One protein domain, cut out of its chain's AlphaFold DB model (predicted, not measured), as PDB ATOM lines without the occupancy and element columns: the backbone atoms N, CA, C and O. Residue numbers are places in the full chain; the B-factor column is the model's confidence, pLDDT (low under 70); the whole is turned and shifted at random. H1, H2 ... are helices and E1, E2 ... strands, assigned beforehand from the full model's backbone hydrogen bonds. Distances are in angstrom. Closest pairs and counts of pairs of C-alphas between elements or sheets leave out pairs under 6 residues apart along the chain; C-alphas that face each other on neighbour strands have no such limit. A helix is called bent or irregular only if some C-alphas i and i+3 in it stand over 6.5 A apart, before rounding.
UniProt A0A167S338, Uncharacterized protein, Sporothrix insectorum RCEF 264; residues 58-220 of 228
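Overview. This is residues 58 to 220 of the 228 residues of an uncharacterized protein of Sporothrix insectorum RCEF 264 (UniProt A0A167S338). A small three-stranded sheet with a helix on each face, H1 and H3, makes one end, and H6 runs from the far end back to this sheet, with H5 crossing its first half at the far end and H2 and H4 packing on its last half. Long links without named elements join these parts, the longest being residues 140 to 167. The printed part has 163 residues with six named helices and three named strands, in the order E1 H1 H2 H3 E2 H4 H5 H6 E3; the sheet runs E1 E2 E3, antiparallel, and the class is mostly helix. It is compact, with a radius of gyration of the C-alphas of 15.2 A and spans of 41 by 34 by 30 A.

Along the chain. E1, residues 63 to 68, begins at C-alpha 63 (192.467, 174.020, 184.226) and is 16.2 A long. H1, residues 70 to 81, is 16.6 A long; H2 is residues 87 to 93 and H3 residues 109 to 116. E2, residues 124 to 129, measures 16.4 A, and H4 is residues 133 to 139. H5, residues 168 to 183, is 24.0 A long and irregular, C-alphas 169 and 172 being 7.2 A apart. H6, residues 198 to 213, is 22.7 A long, with a kink of 26 degrees near residue 205; it is irregular, but only just, C-alphas 204 and 207 being 6.8 A apart. E3, residues 216 to 219, ends at C-alpha 219 (198.368, 183.746, 178.299).

Arrangement. H6 is the hub, touching H2, H4 and H5. H5 touches it the same way at a steep tilt of 63 degrees, the closest C-alphas, of Val 174 and Ala 202, 6.1 A apart. H4 touches H6 at Phe 133 and Gly 213, closest C-alphas 4.9 A; H2 does so at Val 88 and Tyr 208, 6.6 A. H6 only grazes the sheet, with residues 210 to 213. H1 and H3 lie on opposite faces, giving three layers, helices on both faces of a sheet: H1 over E2 and E3 at a height of 8.5 A, H3 over E1 at 7.1 A. H1 and H2 form a helical hairpin. N 66 and O 126, 3.0 A, join E1 to E2 within hydrogen-bond range, as N 127 and O 218, 2.9 A, do E2 to E3. Every O i to N i+4 pair is within range in H1, H2 and H4, against 10 of 12 in H5, 8 of 12 in H6 and 1 of 4 in H3, where 4 of 5 O i to N i+3 pairs are.

Size, cuts and confidence. The C-alphas farthest apart, of Arg 119 and Glu 169, are 42.6 A apart. The printed part has no cut. The links H2 to H3, H4 to H5 and H5 to H6 are long. The mean pLDDT of the printed part is 71.1; 55 residues are under 70, among them 139 to 169.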
ATOM      1  N   THR A  58     185.768 163.723 186.552       47.50
ATOM      2  CA  THR A  58     185.117 165.000 186.918       47.50
ATOM      3  C   THR A  58     185.601 165.860 188.100       47.50
ATOM      4  O   THR A  58     185.327 167.051 188.088       47.50
ATOM      5  N   VAL A  59     186.320 165.345 189.092       46.19
ATOM      6  CA  VAL A  59     186.692 166.058 190.327       46.19
ATOM      7  C   VAL A  59     188.084 166.709 190.245       46.19
ATOM      8  O   VAL A  59     188.363 167.637 190.991       46.19
ATOM      9  N   ASN A  60     188.935 166.298 189.295       51.31
ATOM     10  CA  ASN A  60     190.326 166.774 189.201       51.31
ATOM     11  C   ASN A  60     190.592 167.795 188.081       51.31
ATOM     12  O   ASN A  60     191.743 168.173 187.853       51.31
ATOM     13  N   GLN A  61     189.567 168.250 187.350       63.38
ATOM     14  CA  GLN A  61     189.776 169.307 186.360       63.38
ATOM     15  C   GLN A  61     189.928 170.655 187.069       63.38
ATOM     16  O   GLN A  61     188.966 171.234 187.566       63.38
ATOM     17  N   ALA A  62     191.156 171.162 187.049       71.25
ATOM     18  CA  ALA A  62     191.507 172.455 187.615       71.25
ATOM     19  C   ALA A  62     191.885 173.498 186.558       71.25
ATOM     20  O   ALA A  62     192.027 174.664 186.899       71.25
ATOM     21  N   TYR A  63     192.060 173.107 185.293       74.50
ATOM     22  CA  TYR A  63     192.467 174.020 184.226       74.50
ATOM     23  C   TYR A  63     191.366 174.209 183.187       74.50
ATOM     24  O   TYR A  63     190.675 173.264 182.804       74.50
ATOM     25  N   PHE A  64     191.246 175.448 182.722       79.12
ATOM     26  CA  PHE A  64     190.234 175.904 181.781       79.12
ATOM     27  C   PHE A  64     190.888 176.759 180.705       79.12
ATOM     28  O   PHE A  64     191.769 177.562 181.003       79.12
ATOM     29  N   TYR A  65     190.464 176.598 179.457       80.50
ATOM     30  CA  TYR A  65     191.103 177.220 178.300       80.50
ATOM     31  C   TYR A  65     190.088 177.944 177.442       80.50
ATOM     32  O   TYR A  65     189.029 177.394 177.155       80.50
ATOM     33  N   ARG A  66     190.406 179.141 176.966       84.56
ATOM     34  CA  ARG A  66     189.498 179.867 176.077       84.56
ATOM     35  C   ARG A  66     190.268 180.700 175.074       84.56
ATOM     36  O   ARG A  66     191.174 181.442 175.446       84.56
ATOM     37  N   ALA A  67     189.894 180.554 173.807       82.56
ATOM     38  CA  ALA A  67     190.293 181.489 172.770       82.56
ATOM     39  C   ALA A  67     189.391 182.721 172.841       82.56
ATOM     40  O   ALA A  67     188.178 182.585 173.004       82.56
ATOM     41  N   MET A  68     189.991 183.898 172.748       83.38
ATOM     42  CA  MET A  68     189.307 185.171 172.940       83.38
ATOM     43  C   MET A  68     190.017 186.298 172.188       83.38
ATOM     44  O   MET A  68     191.133 186.128 171.678       83.38
ATOM     45  N   THR A  69     189.349 187.442 172.091       82.88
ATOM     46  CA  THR A  69     189.924 188.696 171.595       82.88
ATOM     47  C   THR A  69     190.974 189.235 172.569       82.88
ATOM     48  O   THR A  69     191.110 188.755 173.698       82.88
ATOM     49  N   ARG A  70     191.747 190.236 172.137       82.56
ATOM     50  CA  ARG A  70     192.720 190.891 173.015       82.56
ATOM     51  C   ARG A  70     192.048 191.583 174.196       82.56
ATOM     52  O   ARG A  70     192.479 191.370 175.322       82.56
ATOM     53  N   ASP A  71     190.987 192.343 173.944       83.25
ATOM     54  CA  ASP A  71     190.292 193.115 174.980       83.25
ATOM     55  C   ASP A  71     189.732 192.197 176.075       83.25
ATOM     56  O   ASP A  71     189.856 192.480 177.266       83.25
ATOM     57  N   GLU A  72     189.187 191.040 175.687       86.94
ATOM     58  CA  GLU A  72     188.786 190.001 176.638       86.94
ATOM     59  C   GLU A  72     189.974 189.459 177.438       86.94
ATOM     60  O   GLU A  72     189.867 189.274 178.653       86.94
ATOM     61  N   ALA A  73     191.105 189.192 176.781       86.88
ATOM     62  CA  ALA A  73     192.287 188.655 177.445       86.88
ATOM     63  C   ALA A  73     192.870 189.645 178.461       86.88
ATOM     64  O   ALA A  73     193.168 189.261 179.592       86.88
ATOM     65  N   GLU A  74     192.985 190.918 178.085       87.12
ATOM     66  CA  GLU A  74     193.424 192.000 178.966       87.12
ATOM     67  C   GLU A  74     192.462 192.176 180.147       87.12
ATOM     68  O   GLU A  74     192.913 192.288 181.288       87.12
ATOM     69  N   ALA A  75     191.150 192.099 179.914       90.25
ATOM     70  CA  ALA A  75     190.150 192.165 180.975       90.25
ATOM     71  C   ALA A  75     190.260 190.990 181.965       90.25
ATOM     72  O   ALA A  75     190.221 191.200 183.178       90.25
ATOM     73  N   TRP A  76     190.456 189.757 181.486       90.44
ATOM     74  CA  TRP A  76     190.670 188.593 182.357       90.44
ATOM     75  C   TRP A  76     191.967 188.687 183.165       90.44
ATOM     76  O   TRP A  76     191.983 188.314 184.340       90.44
ATOM     77  N   LEU A  77     193.044 189.195 182.564       87.19
ATOM     78  CA  LEU A  77     194.311 189.423 183.259       87.19
ATOM     79  C   LEU A  77     194.164 190.507 184.331       87.19
ATOM     80  O   LEU A  77     194.567 190.276 185.473       87.19
ATOM     81  N   ALA A  78     193.530 191.634 184.000       89.25
ATOM     82  CA  ALA A  78     193.243 192.712 184.942       89.25
ATOM     83  C   ALA A  78     192.390 192.220 186.119       89.25
ATOM     84  O   ALA A  78     192.724 192.479 187.270       89.25
ATOM     85  N   LEU A  79     191.347 191.429 185.847       90.44
ATOM     86  CA  LEU A  79     190.540 190.786 186.882       90.44
ATOM     87  C   LEU A  79     191.378 189.859 187.768       90.44
ATOM     88  O   LEU A  79     191.205 189.849 188.981       90.44
ATOM     89  N   SER A  80     192.282 189.065 187.189       86.94
ATOM     90  CA  SER A  80     193.084 188.103 187.954       86.94
ATOM     91  C   SER A  80     194.100 188.751 188.898       86.94
ATOM     92  O   SER A  80     194.439 188.149 189.921       86.94
ATOM     93  N   ALA A  81     194.543 189.968 188.570       87.38
ATOM     94  CA  ALA A  81     195.466 190.760 189.374       87.38
ATOM     95  C   ALA A  81     194.811 191.332 190.644       87.38
ATOM     96  O   ALA A  81     195.515 191.649 191.601       87.38
ATOM     97  N   GLU A  82     193.479 191.426 190.678       88.00
ATOM     98  CA  GLU A  82     192.746 191.874 191.861       88.00
ATOM     99  C   GLU A  82     192.764 190.813 192.980       88.00
ATOM    100  O   GLU A  82     192.741 189.600 192.704       88.00
ATOM    101  N   PRO A  83     192.709 191.236 194.260       87.38
ATOM    102  CA  PRO A  83     192.436 190.340 195.380       87.38
ATOM    103  C   PRO A  83     191.136 189.561 195.158       87.38
ATOM    104  O   PRO A  83     190.158 190.121 194.667       87.38
ATOM    105  N   ALA A  84     191.084 188.289 195.570       82.44
ATOM    106  CA  ALA A  84     189.929 187.409 195.332       82.44
ATOM    107  C   ALA A  84     188.576 188.021 195.754       82.44
ATOM    108  O   ALA A  84     187.571 187.846 195.067       82.44
ATOM    109  N   THR A  85     188.565 188.800 196.839       83.88
ATOM    110  CA  THR A  85     187.383 189.506 197.356       83.88
ATOM    111  C   THR A  85     186.885 190.640 196.452       83.88
ATOM    112  O   THR A  85     185.702 190.961 196.495       83.88
ATOM    113  N   ALA A  86     187.743 191.226 195.614       87.81
ATOM    114  CA  ALA A  86     187.412 192.339 194.719       87.81
ATOM    115  C   ALA A  86     187.086 191.894 193.281       87.81
ATOM    116  O   ALA A  86     186.472 192.642 192.518       87.81
ATOM    117  N   ARG A  87     187.439 190.660 192.896       87.94
ATOM    118  CA  ARG A  87     187.314 190.181 191.504       87.94
ATOM    119  C   ARG A  87     185.892 190.191 190.964       87.94
ATOM    120  O   ARG A  87     185.698 190.434 189.779       87.94
ATOM    121  N   VAL A  88     184.899 189.916 191.807       85.69
ATOM    122  CA  VAL A  88     183.485 189.903 191.397       85.69
ATOM    123  C   VAL A  88     182.993 191.316 191.091       85.69
ATOM    124  O   VAL A  88     182.329 191.520 190.075       85.69
ATOM    125  N   ALA A  89     183.367 192.302 191.911       85.38
ATOM    126  CA  ALA A  89     183.095 193.707 191.621       85.38
ATOM    127  C   ALA A  89     183.801 194.128 190.324       85.38
ATOM    128  O   ALA A  89     183.159 194.648 189.413       85.38
ATOM    129  N   LYS A  90     185.084 193.772 190.172       88.50
ATOM    130  CA  LYS A  90     185.849 194.073 188.958       88.50
ATOM    131  C   LYS A  90     185.238 193.457 187.702       88.50
ATOM    132  O   LYS A  90     185.142 194.114 186.671       88.50
ATOM    133  N   TYR A  91     184.783 192.210 187.788       86.69
ATOM    134  CA  TYR A  91     184.105 191.524 186.691       86.69
ATOM    135  C   TYR A  91     182.904 192.315 186.179       86.69
ATOM    136  O   TYR A  91     182.710 192.408 184.973       86.69
ATOM    137  N   ARG A  92     182.116 192.919 187.074       81.94
ATOM    138  CA  ARG A  92     180.926 193.707 186.714       81.94
ATOM    139  C   ARG A  92     181.274 194.974 185.932       81.94
ATOM    140  O   ARG A  92     180.502 195.365 185.065       81.94
ATOM    141  N   GLU A  93     182.430 195.576 186.199       85.81
ATOM    142  CA  GLU A  93     182.913 196.776 185.501       85.81
ATOM    143  C   GLU A  93     183.463 196.473 184.098       85.81
ATOM    144  O   GLU A  93     183.425 197.322 183.206       85.81
ATOM    145  N   LEU A  94     183.995 195.267 183.890       85.88
ATOM    146  CA  LEU A  94     184.699 194.890 182.666       85.88
ATOM    147  C   LEU A  94     183.725 194.474 181.559       85.88
ATOM    148  O   LEU A  94     183.505 193.289 181.318       85.88
ATOM    149  N   THR A  95     183.177 195.456 180.840       81.81
ATOM    150  CA  THR A  95     182.243 195.261 179.708       81.81
ATOM    151  C   THR A  95     182.747 194.270 178.657       81.81
ATOM    152  O   THR A  95     181.948 193.499 178.128       81.81
ATOM    153  N   ALA A  96     184.063 194.219 178.424       82.19
ATOM    154  CA  ALA A  96     184.703 193.252 177.533       82.19
ATOM    155  C   ALA A  96     184.407 191.786 177.908       82.19
ATOM    156  O   ALA A  96     184.437 190.924 177.041       82.19
ATOM    157  N   LEU A  97     184.079 191.484 179.170       82.44
ATOM    158  CA  LEU A  97     183.746 190.130 179.628       82.44
ATOM    159  C   LEU A  97     182.265 189.757 179.433       82.44
ATOM    160  O   LEU A  97     181.933 188.575 179.516       82.44
ATOM    161  N   HIS A  98     181.393 190.730 179.136       73.88
ATOM    162  CA  HIS A  98     179.928 190.563 179.057       73.88
ATOM    163  C   HIS A  98     179.366 190.554 177.629       73.88
ATOM    164  O   HIS A  98     178.150 190.575 177.444       73.88
ATOM    165  N   ILE A  99     180.223 190.571 176.609       64.62
ATOM    166  CA  ILE A  99     179.792 190.603 175.207       64.62
ATOM    167  C   ILE A  99     179.069 189.288 174.841       64.62
ATOM    168  O   ILE A  99     179.511 188.184 175.173       64.62
ATOM    169  N   GLN A 100     177.940 189.414 174.139       60.75
ATOM    170  CA  GLN A 100     177.171 188.284 173.607       60.75
ATOM    171  C   GLN A 100     177.930 187.596 172.455       60.75
ATOM    172  O   GLN A 100     178.635 188.233 171.677       60.75
ATOM    173  N   GLY A 101     177.788 186.282 172.328       58.56
ATOM    174  CA  GLY A 101     178.388 185.428 171.297       58.56
ATOM    175  C   GLY A 101     179.697 184.759 171.722       58.56
ATOM    176  O   GLY A 101     180.357 184.090 170.925       58.56
ATOM    177  N   HIS A 102     180.082 184.930 172.982       64.38
ATOM    178  CA  HIS A 102     181.334 184.460 173.553       64.38
ATOM    179  C   HIS A 102     181.469 182.932 173.591       64.38
ATOM    180  O   HIS A 102     180.549 182.215 173.981       64.38
ATOM    181  N   GLN A 103     182.651 182.423 173.214       67.44
ATOM    182  CA  GLN A 103     182.976 181.010 173.413       67.44
ATOM    183  C   GLN A 103     183.216 180.757 174.893       67.44
ATOM    184  O   GLN A 103     183.982 181.463 175.536       67.44
ATOM    185  N   GLY A 104     182.592 179.731 175.451       70.88
ATOM    186  CA  GLY A 104     182.832 179.403 176.844       70.88
ATOM    187  C   GLY A 104     184.206 178.775 177.106       70.88
ATOM    188  O   GLY A 104     184.995 178.529 176.192       70.88
ATOM    189  N   TRP A 105     184.503 178.500 178.377       76.38
ATOM    190  CA  TRP A 105     185.760 177.878 178.774       76.38
ATOM    191  C   TRP A 105     185.778 176.372 178.449       76.38
ATOM    192  O   TRP A 105     184.844 175.611 178.688       76.38
ATOM    193  N   ALA A 106     186.872 175.897 177.879       71.88
ATOM    194  CA  ALA A 106     187.072 174.500 177.532       71.88
ATOM    195  C   ALA A 106     187.875 173.778 178.615       71.88
ATOM    196  O   ALA A 106     188.799 174.338 179.197       71.88
ATOM    197  N   SER A 107     187.589 172.494 178.814       65.69
ATOM    198  CA  SER A 107     188.409 171.597 179.638       65.69
ATOM    199  C   SER A 107     189.742 171.216 178.982       65.69
ATOM    200  O   SER A 107     190.660 170.753 179.654       65.69
ATOM    201  N   HIS A 108     189.871 171.427 177.667       66.50
ATOM    202  CA  HIS A 108     191.032 171.014 176.883       66.50
ATOM    203  C   HIS A 108     191.576 172.147 176.008       66.50
ATOM    204  O   HIS A 108     190.845 172.741 175.209       66.50
ATOM    205  N   ARG A 109     192.894 172.366 176.092       70.88
ATOM    206  CA  ARG A 109     193.653 173.353 175.307       70.88
ATOM    207  C   ARG A 109     193.429 173.204 173.800       70.88
ATOM    208  O   ARG A 109     193.087 174.178 173.136       70.88
ATOM    209  N   GLU A 110     193.546 171.988 173.263       66.62
ATOM    210  CA  GLU A 110     193.392 171.721 171.821       66.62
ATOM    211  C   GLU A 110     191.993 172.026 171.286       66.62
ATOM    212  O   GLU A 110     191.836 172.407 170.126       66.62
ATOM    213  N   TYR A 111     190.963 171.890 172.122       69.88
ATOM    214  CA  TYR A 111     189.612 172.274 171.730       69.88
ATOM    215  C   TYR A 111     189.504 173.796 171.596       69.88
ATOM    216  O   TYR A 111     189.082 174.283 170.548       69.88
ATOM    217  N   ALA A 112     189.969 174.542 172.605       73.12
ATOM    218  CA  ALA A 112     189.978 176.004 172.584       73.12
ATOM    219  C   ALA A 112     190.830 176.565 171.429       73.12
ATOM    220  O   ALA A 112     190.417 177.500 170.747       73.12
ATOM    221  N   LYS A 113     191.976 175.948 171.120       74.75
ATOM    222  CA  LYS A 113     192.857 176.361 170.013       74.75
ATOM    223  C   LYS A 113     192.182 176.370 168.646       74.75
ATOM    224  O   LYS A 113     192.527 177.200 167.806       74.75
ATOM    225  N   LYS A 114     191.210 175.487 168.395       74.12
ATOM    226  CA  LYS A 114     190.495 175.441 167.104       74.12
ATOM    227  C   LYS A 114     189.792 176.760 166.785       74.12
ATOM    228  O   LYS A 114     189.619 177.069 165.610       74.12
ATOM    229  N   TYR A 115     189.434 177.540 167.801       75.75
ATOM    230  CA  TYR A 115     188.758 178.823 167.641       75.75
ATOM    231  C   TYR A 115     189.697 179.959 167.227       75.75
ATOM    232  O   TYR A 115     189.263 180.841 166.497       75.75
ATOM    233  N   LEU A 116     190.995 179.886 167.552       72.62
ATOM    234  CA  LEU A 116     191.994 180.832 167.023       72.62
ATOM    235  C   LEU A 116     192.106 180.758 165.494       72.62
ATOM    236  O   LEU A 116     192.420 181.739 164.831       72.62
ATOM    237  N   LYS A 117     191.838 179.581 164.915       66.44
ATOM    238  CA  LYS A 117     191.876 179.354 163.461       66.44
ATOM    239  C   LYS A 117     190.554 179.718 162.769       66.44
ATOM    240  O   LYS A 117     190.512 179.831 161.547       66.44
ATOM    241  N   ARG A 118     189.464 179.883 163.526       60.16
ATOM    242  CA  ARG A 118     188.102 180.107 163.017       60.16
ATOM    243  C   ARG A 118     187.716 181.586 163.157       60.16
ATOM    244  O   ARG A 118     186.993 181.939 164.071       60.16
ATOM    245  N   ARG A 119     188.239 182.433 162.259       53.16
ATOM    246  CA  ARG A 119     187.752 183.769 161.808       53.16
ATOM    247  C   ARG A 119     186.823 184.624 162.722       53.16
ATOM    248  O   ARG A 119     185.927 185.276 162.204       53.16
ATOM    249  N   ALA A 120     187.055 184.712 164.032       57.81
ATOM    250  CA  ALA A 120     186.259 185.555 164.945       57.81
ATOM    251  C   ALA A 120     187.066 186.680 165.629       57.81
ATOM    252  O   ALA A 120     186.689 187.149 166.695       57.81
ATOM    253  N   GLY A 121     188.219 187.077 165.071       65.88
ATOM    254  CA  GLY A 121     189.096 188.071 165.715       65.88
ATOM    255  C   GLY A 121     189.752 187.576 167.013       65.88
ATOM    256  O   GLY A 121     190.332 188.364 167.753       65.88
ATOM    257  N   TYR A 122     189.676 186.272 167.298       77.31
ATOM    258  CA  TYR A 122     190.337 185.665 168.448       77.31
ATOM    259  C   TYR A 122     191.827 185.506 168.205       77.31
ATOM    260  O   TYR A 122     192.266 184.850 167.260       77.31
ATOM    261  N   THR A 123     192.594 186.105 169.099       75.69
ATOM    262  CA  THR A 123     194.035 186.324 168.949       75.69
ATOM    263  C   THR A 123     194.806 185.775 170.142       75.69
ATOM    264  O   THR A 123     196.000 185.497 170.043       75.69
ATOM    265  N   HIS A 124     194.103 185.535 171.250       79.25
ATOM    266  CA  HIS A 124     194.669 185.101 172.514       79.25
ATOM    267  C   HIS A 124     194.041 183.789 172.967       79.25
ATOM    268  O   HIS A 124     192.843 183.561 172.817       79.25
ATOM    269  N   LEU A 125     194.866 182.929 173.558       82.75
ATOM    270  CA  LEU A 125     194.419 181.760 174.300       82.75
ATOM    271  C   LEU A 125     194.802 181.967 175.756       82.75
ATOM    272  O   LEU A 125     195.988 182.030 176.072       82.75
ATOM    273  N   LEU A 126     193.808 182.057 176.633       84.69
ATOM    274  CA  LEU A 126     194.050 182.055 178.068       84.69
ATOM    275  C   LEU A 126     193.902 180.654 178.641       84.69
ATOM    276  O   LEU A 126     193.059 179.867 178.203       84.69
ATOM    277  N   GLN A 127     194.707 180.392 179.662       83.19
ATOM    278  CA  GLN A 127     194.558 179.291 180.594       83.19
ATOM    279  C   GLN A 127     194.243 179.869 181.973       83.19
ATOM    280  O   GLN A 127     194.944 180.755 182.461       83.19
ATOM    281  N   VAL A 128     193.217 179.327 182.613       83.62
ATOM    282  CA  VAL A 128     192.823 179.641 183.985       83.62
ATOM    283  C   VAL A 128     193.006 178.392 184.831       83.62
ATOM    284  O   VAL A 128     192.525 177.320 184.467       83.62
ATOM    285  N   TYR A 129     193.693 178.532 185.957       81.06
ATOM    286  CA  TYR A 129     193.711 177.542 187.025       81.06
ATOM    287  C   TYR A 129     192.611 177.892 188.032       81.06
ATOM    288  O   TYR A 129     192.710 178.915 188.705       81.06
ATOM    289  N   ALA A 130     191.571 177.063 188.120       80.50
ATOM    290  CA  ALA A 130     190.447 177.205 189.038       80.50
ATOM    291  C   ALA A 130     190.082 175.861 189.712       80.50
ATOM    292  O   ALA A 130     189.050 175.262 189.402       80.50
ATOM    293  N   PRO A 131     190.918 175.345 190.634       74.06
ATOM    294  CA  PRO A 131     190.773 173.999 191.204       74.06
ATOM    295  C   PRO A 131     189.517 173.817 192.061       74.06
ATOM    296  O   PRO A 131     189.028 172.701 192.213       74.06
ATOM    297  N   ARG A 132     188.990 174.905 192.631       79.50
ATOM    298  CA  ARG A 132     187.806 174.877 193.501       79.50
ATOM    299  C   ARG A 132     186.489 174.948 192.740       79.50
ATOM    300  O   ARG A 132     185.455 174.586 193.289       79.50
ATOM    301  N   PHE A 133     186.536 175.364 191.479       80.38
ATOM    302  CA  PHE A 133     185.347 175.667 190.701       80.38
ATOM    303  C   PHE A 133     184.403 174.470 190.564       80.38
ATOM    304  O   PHE A 133     183.247 174.548 190.971       80.38
ATOM    305  N   LEU A 134     184.895 173.351 190.019       74.25
ATOM    306  CA  LEU A 134     184.066 172.165 189.806       74.25
ATOM    307  C   LEU A 134     183.565 171.545 191.119       74.25
ATOM    308  O   LEU A 134     182.367 171.281 191.204       74.25
ATOM    309  N   PRO A 135     184.406 171.347 192.156       72.62
ATOM    310  CA  PRO A 135     183.924 170.880 193.454       72.62
ATOM    311  C   PRO A 135     182.787 171.733 194.034       72.62
ATOM    312  O   PRO A 135     181.795 171.183 194.510       72.62
ATOM    313  N   GLU A 136     182.891 173.062 193.960       76.25
ATOM    314  CA  GLU A 136     181.893 173.975 194.530       76.25
ATOM    315  C   GLU A 136     180.560 173.932 193.783       76.25
ATOM    316  O   GLU A 136     179.498 173.894 194.405       76.25
ATOM    317  N   ILE A 137     180.593 173.873 192.454       74.12
ATOM    318  CA  ILE A 137     179.362 173.839 191.659       74.12
ATOM    319  C   ILE A 137     178.728 172.440 191.704       74.12
ATOM    320  O   ILE A 137     177.507 172.319 191.733       74.12
ATOM    321  N   PHE A 138     179.511 171.361 191.805       70.12
ATOM    322  CA  PHE A 138     178.949 170.025 192.024       70.12
ATOM    323  C   PHE A 138     178.271 169.918 193.389       70.12
ATOM    324  O   PHE A 138     177.169 169.379 193.474       70.12
ATOM    325  N   ALA A 139     178.867 170.498 194.435       67.19
ATOM    326  CA  ALA A 139     178.227 170.601 195.747       67.19
ATOM    327  C   ALA A 139     176.920 171.413 195.695       67.19
ATOM    328  O   ALA A 139     176.007 171.171 196.477       67.19
ATOM    329  N   PHE A 140     176.811 172.340 194.744       62.88
ATOM    330  CA  PHE A 140     175.611 173.133 194.498       62.88
ATOM    331  C   PHE A 140     174.575 172.449 193.585       62.88
ATOM    332  O   PHE A 140     173.506 172.999 193.317       62.88
ATOM    333  N   GLY A 141     174.872 171.238 193.107       57.88
ATOM    334  CA  GLY A 141     173.932 170.399 192.374       57.88
ATOM    335  C   GLY A 141     174.000 170.486 190.855       57.88
ATOM    336  O   GLY A 141     173.150 169.878 190.207       57.88
ATOM    337  N   TYR A 142     174.969 171.197 190.268       63.38
ATOM    338  CA  TYR A 142     175.170 171.156 188.814       63.38
ATOM    339  C   TYR A 142     175.610 169.752 188.395       63.38
ATOM    340  O   TYR A 142     176.432 169.144 189.064       63.38
ATOM    341  N   LEU A 143     175.079 169.225 187.290       53.59
ATOM    342  CA  LEU A 143     175.361 167.847 186.856       53.59
ATOM    343  C   LEU A 143     176.193 167.779 185.567       53.59
ATOM    344  O   LEU A 143     176.920 166.810 185.348       53.59
ATOM    345  N   SER A 144     176.118 168.802 184.711       51.09
ATOM    346  CA  SER A 144     176.917 168.917 183.487       51.09
ATOM    347  C   SER A 144     177.022 170.369 183.008       51.09
ATOM    348  O   SER A 144     176.222 171.218 183.387       51.09
ATOM    349  N   GLY A 145     177.994 170.645 182.134       48.31
ATOM    350  CA  GLY A 145     178.102 171.896 181.382       48.31
ATOM    351  C   GLY A 145     178.545 171.604 179.944       48.31
ATOM    352  O   GLY A 145     179.446 170.796 179.723       48.31
ATOM    353  N   LYS A 146     177.883 172.201 178.950       42.19
ATOM    354  CA  LYS A 146     178.302 172.247 177.536       42.19
ATOM    355  C   LYS A 146     177.639 173.473 176.889       42.19
ATOM    356  O   LYS A 146     176.493 173.775 177.203       42.19
ATOM    357  N   ALA A 147     178.400 174.216 176.084       37.66
ATOM    358  CA  ALA A 147     178.005 175.508 175.508       37.66
ATOM    359  C   ALA A 147     176.875 175.381 174.481       37.66
ATOM    360  O   ALA A 147     176.924 174.434 173.702       37.66
ATOM    361  N   GLU A 148     176.010 176.400 174.400       29.20
ATOM    362  CA  GLU A 148     175.963 177.318 173.243       29.20
ATOM    363  C   GLU A 148     175.616 178.747 173.724       29.20
ATOM    364  O   GLU A 148     174.750 178.896 174.581       29.20
ATOM    365  N   SER A 149     176.312 179.744 173.155       28.58
ATOM    366  CA  SER A 149     176.078 181.204 173.219       28.58
ATOM    367  C   SER A 149     176.185 181.912 174.587       28.58
ATOM    368  O   SER A 149     175.509 181.575 175.548       28.58
ATOM    369  N   ASP A 150     177.023 182.955 174.637       34.97
ATOM    370  CA  ASP A 150     177.047 184.050 175.634       34.97
ATOM    371  C   ASP A 150     177.599 183.734 177.039       34.97
ATOM    372  O   ASP A 150     177.727 184.636 177.866       34.97
ATOM    373  N   GLU A 151     177.956 182.485 177.340       40.19
ATOM    374  CA  GLU A 151     178.077 182.033 178.732       40.19
ATOM    375  C   GLU A 151     179.385 181.265 179.016       40.19
ATOM    376  O   GLU A 151     180.009 180.665 178.131       40.19
ATOM    377  N   MET A 152     179.822 181.261 180.284       43.31
ATOM    378  CA  MET A 152     180.918 180.402 180.747       43.31
ATOM    379  C   MET A 152     180.554 178.938 180.483       43.31
ATOM    380  O   MET A 152     179.811 178.329 181.232       43.31
ATOM    381  N   SER A 153     181.059 178.354 179.406       48.47
ATOM    382  CA  SER A 153     181.017 176.903 179.211       48.47
ATOM    383  C   SER A 153     182.071 176.240 180.089       48.47
ATOM    384  O   SER A 153     183.113 176.836 180.331       48.47
ATOM    385  N   TRP A 154     181.826 175.018 180.549       48.69
ATOM    386  CA  TRP A 154     182.869 174.080 180.956       48.69
ATOM    387  C   TRP A 154     182.374 172.674 180.638       48.69
ATOM    388  O   TRP A 154     181.356 172.222 181.151       48.69
ATOM    389  N   GLY A 155     183.082 171.985 179.748       41.03
ATOM    390  CA  GLY A 155     182.756 170.617 179.370       41.03
ATOM    391  C   GLY A 155     183.094 169.636 180.488       41.03
ATOM    392  O   GLY A 155     184.252 169.249 180.611       41.03
ATOM    393  N   VAL A 156     182.101 169.179 181.253       40.19
ATOM    394  CA  VAL A 156     182.248 167.970 182.081       40.19
ATOM    395  C   VAL A 156     182.040 166.781 181.142       40.19
ATOM    396  O   VAL A 156     180.910 166.494 180.755       40.19
ATOM    397  N   GLY A 157     183.126 166.134 180.711       35.50
ATOM    398  CA  GLY A 157     183.192 165.186 179.580       35.50
ATOM    399  C   GLY A 157     182.334 163.906 179.629       35.50
ATOM    400  O   GLY A 157     182.657 162.955 178.926       35.50
ATOM    401  N   ARG A 158     181.262 163.841 180.430       35.06
ATOM    402  CA  ARG A 158     180.387 162.666 180.592       35.06
ATOM    403  C   ARG A 158     178.965 162.813 180.039       35.06
ATOM    404  O   ARG A 158     178.303 161.796 179.879       35.06
ATOM    405  N   MET A 159     178.477 164.016 179.734       35.75
ATOM    406  CA  MET A 159     177.074 164.209 179.337       35.75
ATOM    407  C   MET A 159     176.967 164.941 177.991       35.75
ATOM    408  O   MET A 159     177.441 166.071 177.878       35.75
ATOM    409  N   PRO A 160     176.317 164.353 176.968       33.66
ATOM    410  CA  PRO A 160     176.048 165.037 175.702       33.66
ATOM    411  C   PRO A 160     174.958 166.120 175.821       33.66
ATOM    412  O   PRO A 160     174.716 166.823 174.843       33.66
ATOM    413  N   GLN A 161     174.312 166.245 176.989       36.47
ATOM    414  CA  GLN A 161     173.124 167.069 177.212       36.47
ATOM    415  C   GLN A 161     173.426 168.300 178.083       36.47
ATOM    416  O   GLN A 161     174.093 168.202 179.119       36.47
ATOM    417  N   ASN A 162     172.893 169.446 177.652       45.16
ATOM    418  CA  ASN A 162     172.975 170.743 178.319       45.16
ATOM    419  C   ASN A 162     172.083 170.717 179.565       45.16
ATOM    420  O   ASN A 162     170.860 170.745 179.438       45.16
ATOM    421  N   SER A 163     172.652 170.650 180.768       44.91
ATOM    422  CA  SER A 163     171.839 170.778 181.976       44.91
ATOM    423  C   SER A 163     172.485 171.714 182.985       44.91
ATOM    424  O   SER A 163     173.249 171.316 183.854       44.91
ATOM    425  N   TRP A 164     172.062 172.975 182.938       50.41
ATOM    426  CA  TRP A 164     172.213 173.932 184.040       50.41
ATOM    427  C   TRP A 164     171.240 173.631 185.186       50.41
ATOM    428  O   TRP A 164     170.801 174.521 185.914       50.41
ATOM    429  N   ARG A 165     170.809 172.373 185.290       51.00
ATOM    430  CA  ARG A 165     169.817 171.945 186.256       51.00
ATOM    431  C   ARG A 165     170.562 171.502 187.495       51.00
ATOM    432  O   ARG A 165     171.191 170.448 187.498       51.00
ATOM    433  N   ALA A 166     170.428 172.306 188.540       51.69
ATOM    434  CA  ALA A 166     170.433 171.769 189.882       51.69
ATOM    435  C   ALA A 166     169.401 170.624 189.935       51.69
ATOM    436  O   ALA A 166     168.334 170.721 189.311       51.69
ATOM    437  N   SER A 167     169.698 169.517 190.618       57.34
ATOM    438  CA  SER A 167     168.663 168.513 190.908       57.34
ATOM    439  C   SER A 167     167.437 169.206 191.531       57.34
ATOM    440  O   SER A 167     167.576 170.254 192.159       57.34
ATOM    441  N   LYS A 168     166.217 168.658 191.380       65.81
ATOM    442  CA  LYS A 168     165.003 169.279 191.970       65.81
ATOM    443  C   LYS A 168     165.168 169.579 193.470       65.81
ATOM    444  O   LYS A 168     164.609 170.552 193.964       65.81
ATOM    445  N   GLU A 169     165.969 168.767 194.150       68.06
ATOM    446  CA  GLU A 169     166.354 168.883 195.560       68.06
ATOM    447  C   GLU A 169     167.194 170.139 195.859       68.06
ATOM    448  O   GLU A 169     167.109 170.693 196.948       68.06
ATOM    449  N   ASN A 170     167.937 170.647 194.873       71.25
ATOM    450  CA  ASN A 170     168.828 171.799 194.992       71.25
ATOM    451  C   ASN A 170     168.211 173.119 194.489       71.25
ATOM    452  O   ASN A 170     168.847 174.168 194.580       71.25
ATOM    453  N   ASN A 171     166.956 173.120 194.017       78.75
ATOM    454  CA  ASN A 171     166.270 174.347 193.586       78.75
ATOM    455  C   ASN A 171     166.225 175.407 194.698       78.75
ATOM    456  O   ASN A 171     166.470 176.581 194.437       78.75
ATOM    457  N   LYS A 172     165.948 174.991 195.940       82.00
ATOM    458  CA  LYS A 172     165.923 175.900 197.093       82.00
ATOM    459  C   LYS A 172     167.299 176.533 197.336       82.00
ATOM    460  O   LYS A 172     167.381 177.746 197.485       82.00
ATOM    461  N   ALA A 173     168.370 175.741 197.265       80.75
ATOM    462  CA  ALA A 173     169.738 176.234 197.414       80.75
ATOM    463  C   ALA A 173     170.107 177.257 196.324       80.75
ATOM    464  O   ALA A 173     170.701 178.289 196.633       80.75
ATOM    465  N   VAL A 174     169.708 177.017 195.064       78.94
ATOM    466  CA  VAL A 174     169.858 177.973 193.946       78.94
ATOM    467  C   VAL A 174     169.172 179.300 194.258       78.94
ATOM    468  O   VAL A 174     169.766 180.357 194.051       78.94
ATOM    469  N   GLU A 175     167.939 179.265 194.760       83.88
ATOM    470  CA  GLU A 175     167.195 180.480 195.099       83.88
ATOM    471  C   GLU A 175     167.822 181.242 196.269       83.88
ATOM    472  O   GLU A 175     168.015 182.452 196.160       83.88
ATOM    473  N   GLU A 176     168.201 180.541 197.337       85.75
ATOM    474  CA  GLU A 176     168.856 181.129 198.512       85.75
ATOM    475  C   GLU A 176     170.205 181.757 198.154       85.75
ATOM    476  O   GLU A 176     170.497 182.883 198.553       85.75
ATOM    477  N   ARG A 177     171.024 181.078 197.344       85.31
ATOM    478  CA  ARG A 177     172.312 181.627 196.906       85.31
ATOM    479  C   ARG A 177     172.136 182.842 196.013       85.31
ATOM    480  O   ARG A 177     172.903 183.788 196.145       85.31
ATOM    481  N   LEU A 178     171.169 182.814 195.096       84.38
ATOM    482  CA  LEU A 178     170.892 183.961 194.238       84.38
ATOM    483  C   LEU A 178     170.457 185.169 195.072       84.38
ATOM    484  O   LEU A 178     170.943 186.271 194.831       84.38
ATOM    485  N   ALA A 179     169.568 184.961 196.048       84.81
ATOM    486  CA  ALA A 179     169.133 186.006 196.967       84.81
ATOM    487  C   ALA A 179     170.329 186.578 197.735       84.81
ATOM    488  O   ALA A 179     170.580 187.777 197.647       84.81
ATOM    489  N   TRP A 180     171.146 185.714 198.346       87.19
ATOM    490  CA  TRP A 180     172.343 186.127 199.078       87.19
ATOM    491  C   TRP A 180     173.303 186.946 198.210       87.19
ATOM    492  O   TRP A 180     173.729 188.030 198.600       87.19
ATOM    493  N   LEU A 181     173.617 186.466 197.003       84.81
ATOM    494  CA  LEU A 181     174.507 187.179 196.087       84.81
ATOM    495  C   LEU A 181     173.916 188.516 195.615       84.81
ATOM    496  O   LEU A 181     174.672 189.431 195.307       84.81
ATOM    497  N   THR A 182     172.590 188.634 195.541       83.00
ATOM    498  CA  THR A 182     171.911 189.885 195.166       83.00
ATOM    499  C   THR A 182     171.974 190.884 196.317       83.00
ATOM    500  O   THR A 182     172.344 192.033 196.107       83.00
ATOM    501  N   GLU A 183     171.678 190.435 197.539       84.38
ATOM    502  CA  GLU A 183     171.753 191.242 198.764       84.38
ATOM    503  C   GLU A 183     173.167 191.770 199.039       84.38
ATOM    504  O   GLU A 183     173.321 192.862 199.579       84.38
ATOM    505  N   HIS A 184     174.197 191.022 198.637       82.56
ATOM    506  CA  HIS A 184     175.607 191.374 198.850       82.56
ATOM    507  C   HIS A 184     176.278 192.002 197.614       82.56
ATOM    508  O   HIS A 184     177.504 192.131 197.580       82.56
ATOM    509  N   ASP A 185     175.498 192.361 196.589       75.94
ATOM    510  CA  ASP A 185     175.976 192.998 195.353       75.94
ATOM    511  C   ASP A 185     177.087 192.194 194.626       75.94
ATOM    512  O   ASP A 185     178.003 192.722 193.990       75.94
ATOM    513  N   GLN A 186     177.004 190.865 194.721       78.56
ATOM    514  CA  GLN A 186     177.950 189.892 194.160       78.56
ATOM    515  C   GLN A 186     177.470 189.272 192.834       78.56
ATOM    516  O   GLN A 186     178.119 188.369 192.302       78.56
ATOM    517  N   LEU A 187     176.330 189.712 192.287       70.31
ATOM    518  CA  LEU A 187     175.784 189.200 191.027       70.31
ATOM    519  C   LEU A 187     175.948 190.200 189.872       70.31
ATOM    520  O   LEU A 187     175.467 191.330 189.955       70.31
ATOM    521  N   PRO A 188     176.523 189.770 188.737       57.75
ATOM    522  CA  PRO A 188     176.459 190.496 187.476       57.75
ATOM    523  C   PRO A 188     175.142 190.159 186.758       57.75
ATOM    524  O   PRO A 188     175.152 189.494 185.725       57.75
ATOM    525  N   LEU A 189     173.988 190.533 187.317       56.53
ATOM    526  CA  LEU A 189     172.712 190.338 186.624       56.53
ATOM    527  C   LEU A 189     172.212 191.646 186.010       56.53
ATOM    528  O   LEU A 189     171.998 192.609 186.745       56.53
ATOM    529  N   PRO A 190     171.953 191.693 184.689       50.94
ATOM    530  CA  PRO A 190     171.178 192.785 184.126       50.94
ATOM    531  C   PRO A 190     169.736 192.730 184.671       50.94
ATOM    532  O   PRO A 190     169.210 191.635 184.912       50.94
ATOM    533  N   PRO A 191     169.071 193.884 184.857       49.19
ATOM    534  CA  PRO A 191     167.674 193.925 185.276       49.19
ATOM    535  C   PRO A 191     166.791 193.163 184.277       49.19
ATOM    536  O   PRO A 191     166.932 193.312 183.063       49.19
ATOM    537  N   ARG A 192     165.883 192.317 184.782       59.81
ATOM    538  CA  ARG A 192     165.005 191.473 183.954       59.81
ATOM    539  C   ARG A 192     163.545 191.900 184.058       59.81
ATOM    540  O   ARG A 192     163.040 192.167 185.141       59.81
ATOM    541  N   THR A 193     162.859 191.879 182.915       54.84
ATOM    542  CA  THR A 193     161.435 192.226 182.754       54.84
ATOM    543  C   THR A 193     160.473 191.100 183.142       54.84
ATOM    544  O   THR A 193     159.271 191.327 183.239       54.84
ATOM    545  N   ARG A 194     160.977 189.880 183.384       79.69
ATOM    546  CA  ARG A 194     160.183 188.727 183.836       79.69
ATOM    547  C   ARG A 194     160.880 187.938 184.936       79.69
ATOM    548  O   ARG A 194     162.108 187.950 185.040       79.69
ATOM    549  N   LYS A 195     160.087 187.180 185.703       77.19
ATOM    550  CA  LYS A 195     160.600 186.247 186.715       77.19
ATOM    551  C   LYS A 195     161.488 185.187 186.031       77.19
ATOM    552  O   LYS A 195     161.015 184.527 185.100       77.19
ATOM    553  N   PRO A 196     162.759 185.031 186.447       76.31
ATOM    554  CA  PRO A 196     163.671 184.081 185.825       76.31
ATOM    555  C   PRO A 196     163.330 182.638 186.212       76.31
ATOM    556  O   PRO A 196     162.910 182.367 187.344       76.31
ATOM    557  N   THR A 197     163.533 181.710 185.280       79.75
ATOM    558  CA  THR A 197     163.435 180.265 185.528       79.75
ATOM    559  C   THR A 197     164.561 179.806 186.454       79.75
ATOM    560  O   THR A 197     165.586 180.473 186.580       79.75
ATOM    561  N   ILE A 198     164.412 178.644 187.099       76.25
ATOM    562  CA  ILE A 198     165.472 178.103 187.965       76.25
ATOM    563  C   ILE A 198     166.788 177.882 187.208       76.25
ATOM    564  O   ILE A 198     167.865 178.091 187.753       76.25
ATOM    565  N   GLU A 199     166.693 177.536 185.926       72.94
ATOM    566  CA  GLU A 199     167.836 177.358 185.040       72.94
ATOM    567  C   GLU A 199     168.558 178.686 184.785       72.94
ATOM    568  O   GLU A 199     169.776 178.776 184.894       72.94
ATOM    569  N   GLU A 200     167.798 179.749 184.526       74.50
ATOM    570  CA  GLU A 200     168.328 181.100 184.347       74.50
ATOM    571  C   GLU A 200     168.953 181.661 185.630       74.50
ATOM    572  O   GLU A 200     169.911 182.430 185.555       74.50
ATOM    573  N   LYS A 201     168.416 181.292 186.800       77.62
ATOM    574  CA  LYS A 201     168.994 181.625 188.109       77.62
ATOM    575  C   LYS A 201     170.308 180.878 188.329       77.62
ATOM    576  O   LYS A 201     171.305 181.495 188.683       77.62
ATOM    577  N   ALA A 202     170.331 179.573 188.064       74.06
ATOM    578  CA  ALA A 202     171.540 178.763 188.163       74.06
ATOM    579  C   ALA A 202     172.638 179.290 187.220       74.06
ATOM    580  O   ALA A 202     173.777 179.477 187.637       74.06
ATOM    581  N   ARG A 203     172.316 179.627 185.970       74.31
ATOM    582  CA  ARG A 203     173.285 180.238 185.040       74.31
ATOM    583  C   ARG A 203     173.897 181.535 185.575       74.31
ATOM    584  O   ARG A 203     175.094 181.748 185.433       74.31
ATOM    585  N   ALA A 204     173.104 182.369 186.244       75.06
ATOM    586  CA  ALA A 204     173.564 183.651 186.773       75.06
ATOM    587  C   ALA A 204     174.603 183.531 187.901       75.06
ATOM    588  O   ALA A 204     175.465 184.392 188.049       75.06
ATOM    589  N   ILE A 205     174.529 182.462 188.695       78.88
ATOM    590  CA  ILE A 205     175.412 182.224 189.847       78.88
ATOM    591  C   ILE A 205     176.791 181.708 189.401       78.88
ATOM    592  O   ILE A 205     177.792 181.866 190.093       78.88
ATOM    593  N   MET A 206     176.864 181.083 188.233       78.44
ATOM    594  CA  MET A 206     178.045 180.356 187.771       78.44
ATOM    595  C   MET A 206     179.303 181.217 187.603       78.44
ATOM    596  O   MET A 206     180.364 180.791 188.071       78.44
ATOM    597  N   PRO A 207     179.212 182.438 187.037       78.75
ATOM    598  CA  PRO A 207     180.334 183.363 187.013       78.75
ATOM    599  C   PRO A 207     180.977 183.613 188.370       78.75
ATOM    600  O   PRO A 207     182.201 183.623 188.465       78.75
ATOM    601  N   TYR A 208     180.168 183.752 189.422       82.75
ATOM    602  CA  TYR A 208     180.661 183.999 190.773       82.75
ATOM    603  C   TYR A 208     181.589 182.872 191.245       82.75
ATOM    604  O   TYR A 208     182.726 183.142 191.627       82.75
ATOM    605  N   TYR A 209     181.155 181.611 191.149       81.88
ATOM    606  CA  TYR A 209     181.981 180.472 191.567       81.88
ATOM    607  C   TYR A 209     183.241 180.316 190.717       81.88
ATOM    608  O   TYR A 209     184.300 179.980 191.241       81.88
ATOM    609  N   PHE A 210     183.156 180.583 189.411       84.12
ATOM    610  CA  PHE A 210     184.339 180.527 188.557       84.12
ATOM    611  C   PHE A 210     185.367 181.574 188.977       84.12
ATOM    612  O   PHE A 210     186.513 181.219 189.229       84.12
ATOM    613  N   ILE A 211     184.939 182.833 189.129       86.75
ATOM    614  CA  ILE A 211     185.784 183.976 189.503       86.75
ATOM    615  C   ILE A 211     186.415 183.784 190.887       86.75
ATOM    616  O   ILE A 211     187.616 184.006 191.049       86.75
ATOM    617  N   GLN A 212     185.626 183.343 191.870       83.25
ATOM    618  CA  GLN A 212     186.117 183.021 193.214       83.25
ATOM    619  C   GLN A 212     187.093 181.837 193.195       83.25
ATOM    620  O   GLN A 212     188.049 181.800 193.967       83.25
ATOM    621  N   GLY A 213     186.883 180.891 192.278       80.62
ATOM    622  CA  GLY A 213     187.741 179.729 192.097       80.62
ATOM    623  C   GLY A 213     189.084 180.021 191.427       80.62
ATOM    624  O   GLY A 213     189.958 179.158 191.500       80.62
ATOM    625  N   ILE A 214     189.278 181.186 190.791       83.88
ATOM    626  CA  ILE A 214     190.513 181.518 190.060       83.88
ATOM    627  C   ILE A 214     191.705 181.575 191.021       83.88
ATOM    628  O   ILE A 214     191.806 182.453 191.873       83.88
ATOM    629  N   GLY A 215     192.670 180.682 190.833       77.25
ATOM    630  CA  GLY A 215     193.994 180.781 191.441       77.25
ATOM    631  C   GLY A 215     194.955 181.596 190.577       77.25
ATOM    632  O   GLY A 215     195.640 182.481 191.080       77.25
ATOM    633  N   GLN A 216     194.981 181.319 189.271       79.25
ATOM    634  CA  GLN A 216     195.913 181.942 188.328       79.25
ATOM    635  C   GLN A 216     195.286 182.063 186.937       79.25
ATOM    636  O   GLN A 216     194.544 181.180 186.506       79.25
ATOM    637  N   VAL A 217     195.646 183.123 186.212       82.38
ATOM    638  CA  VAL A 217     195.331 183.312 184.792       82.38
ATOM    639  C   VAL A 217     196.626 183.576 184.036       82.38
ATOM    640  O   VAL A 217     197.476 184.329 184.505       82.38
ATOM    641  N   GLN A 218     196.799 182.941 182.880       81.75
ATOM    642  CA  GLN A 218     197.974 183.145 182.038       81.75
ATOM    643  C   GLN A 218     197.633 183.094 180.552       81.75
ATOM    644  O   GLN A 218     196.757 182.337 180.123       81.75
ATOM    645  N   VAL A 219     198.379 183.863 179.759       79.81
ATOM    646  CA  VAL A 219     198.368 183.746 178.299       79.81
ATOM    647  C   VAL A 219     199.185 182.522 177.902       79.81
ATOM    648  O   VAL A 219     200.335 182.367 178.310       79.81
ATOM    649  N   VAL A 220     198.599 181.644 177.095       73.50
ATOM    650  CA  VAL A 220     199.276 180.453 176.586       73.50
ATOM    651  C   VAL A 220     200.210 180.849 175.446       73.50
ATOM    652  O   VAL A 220     199.776 181.404 174.437       73.50
TER     653      VAL A 220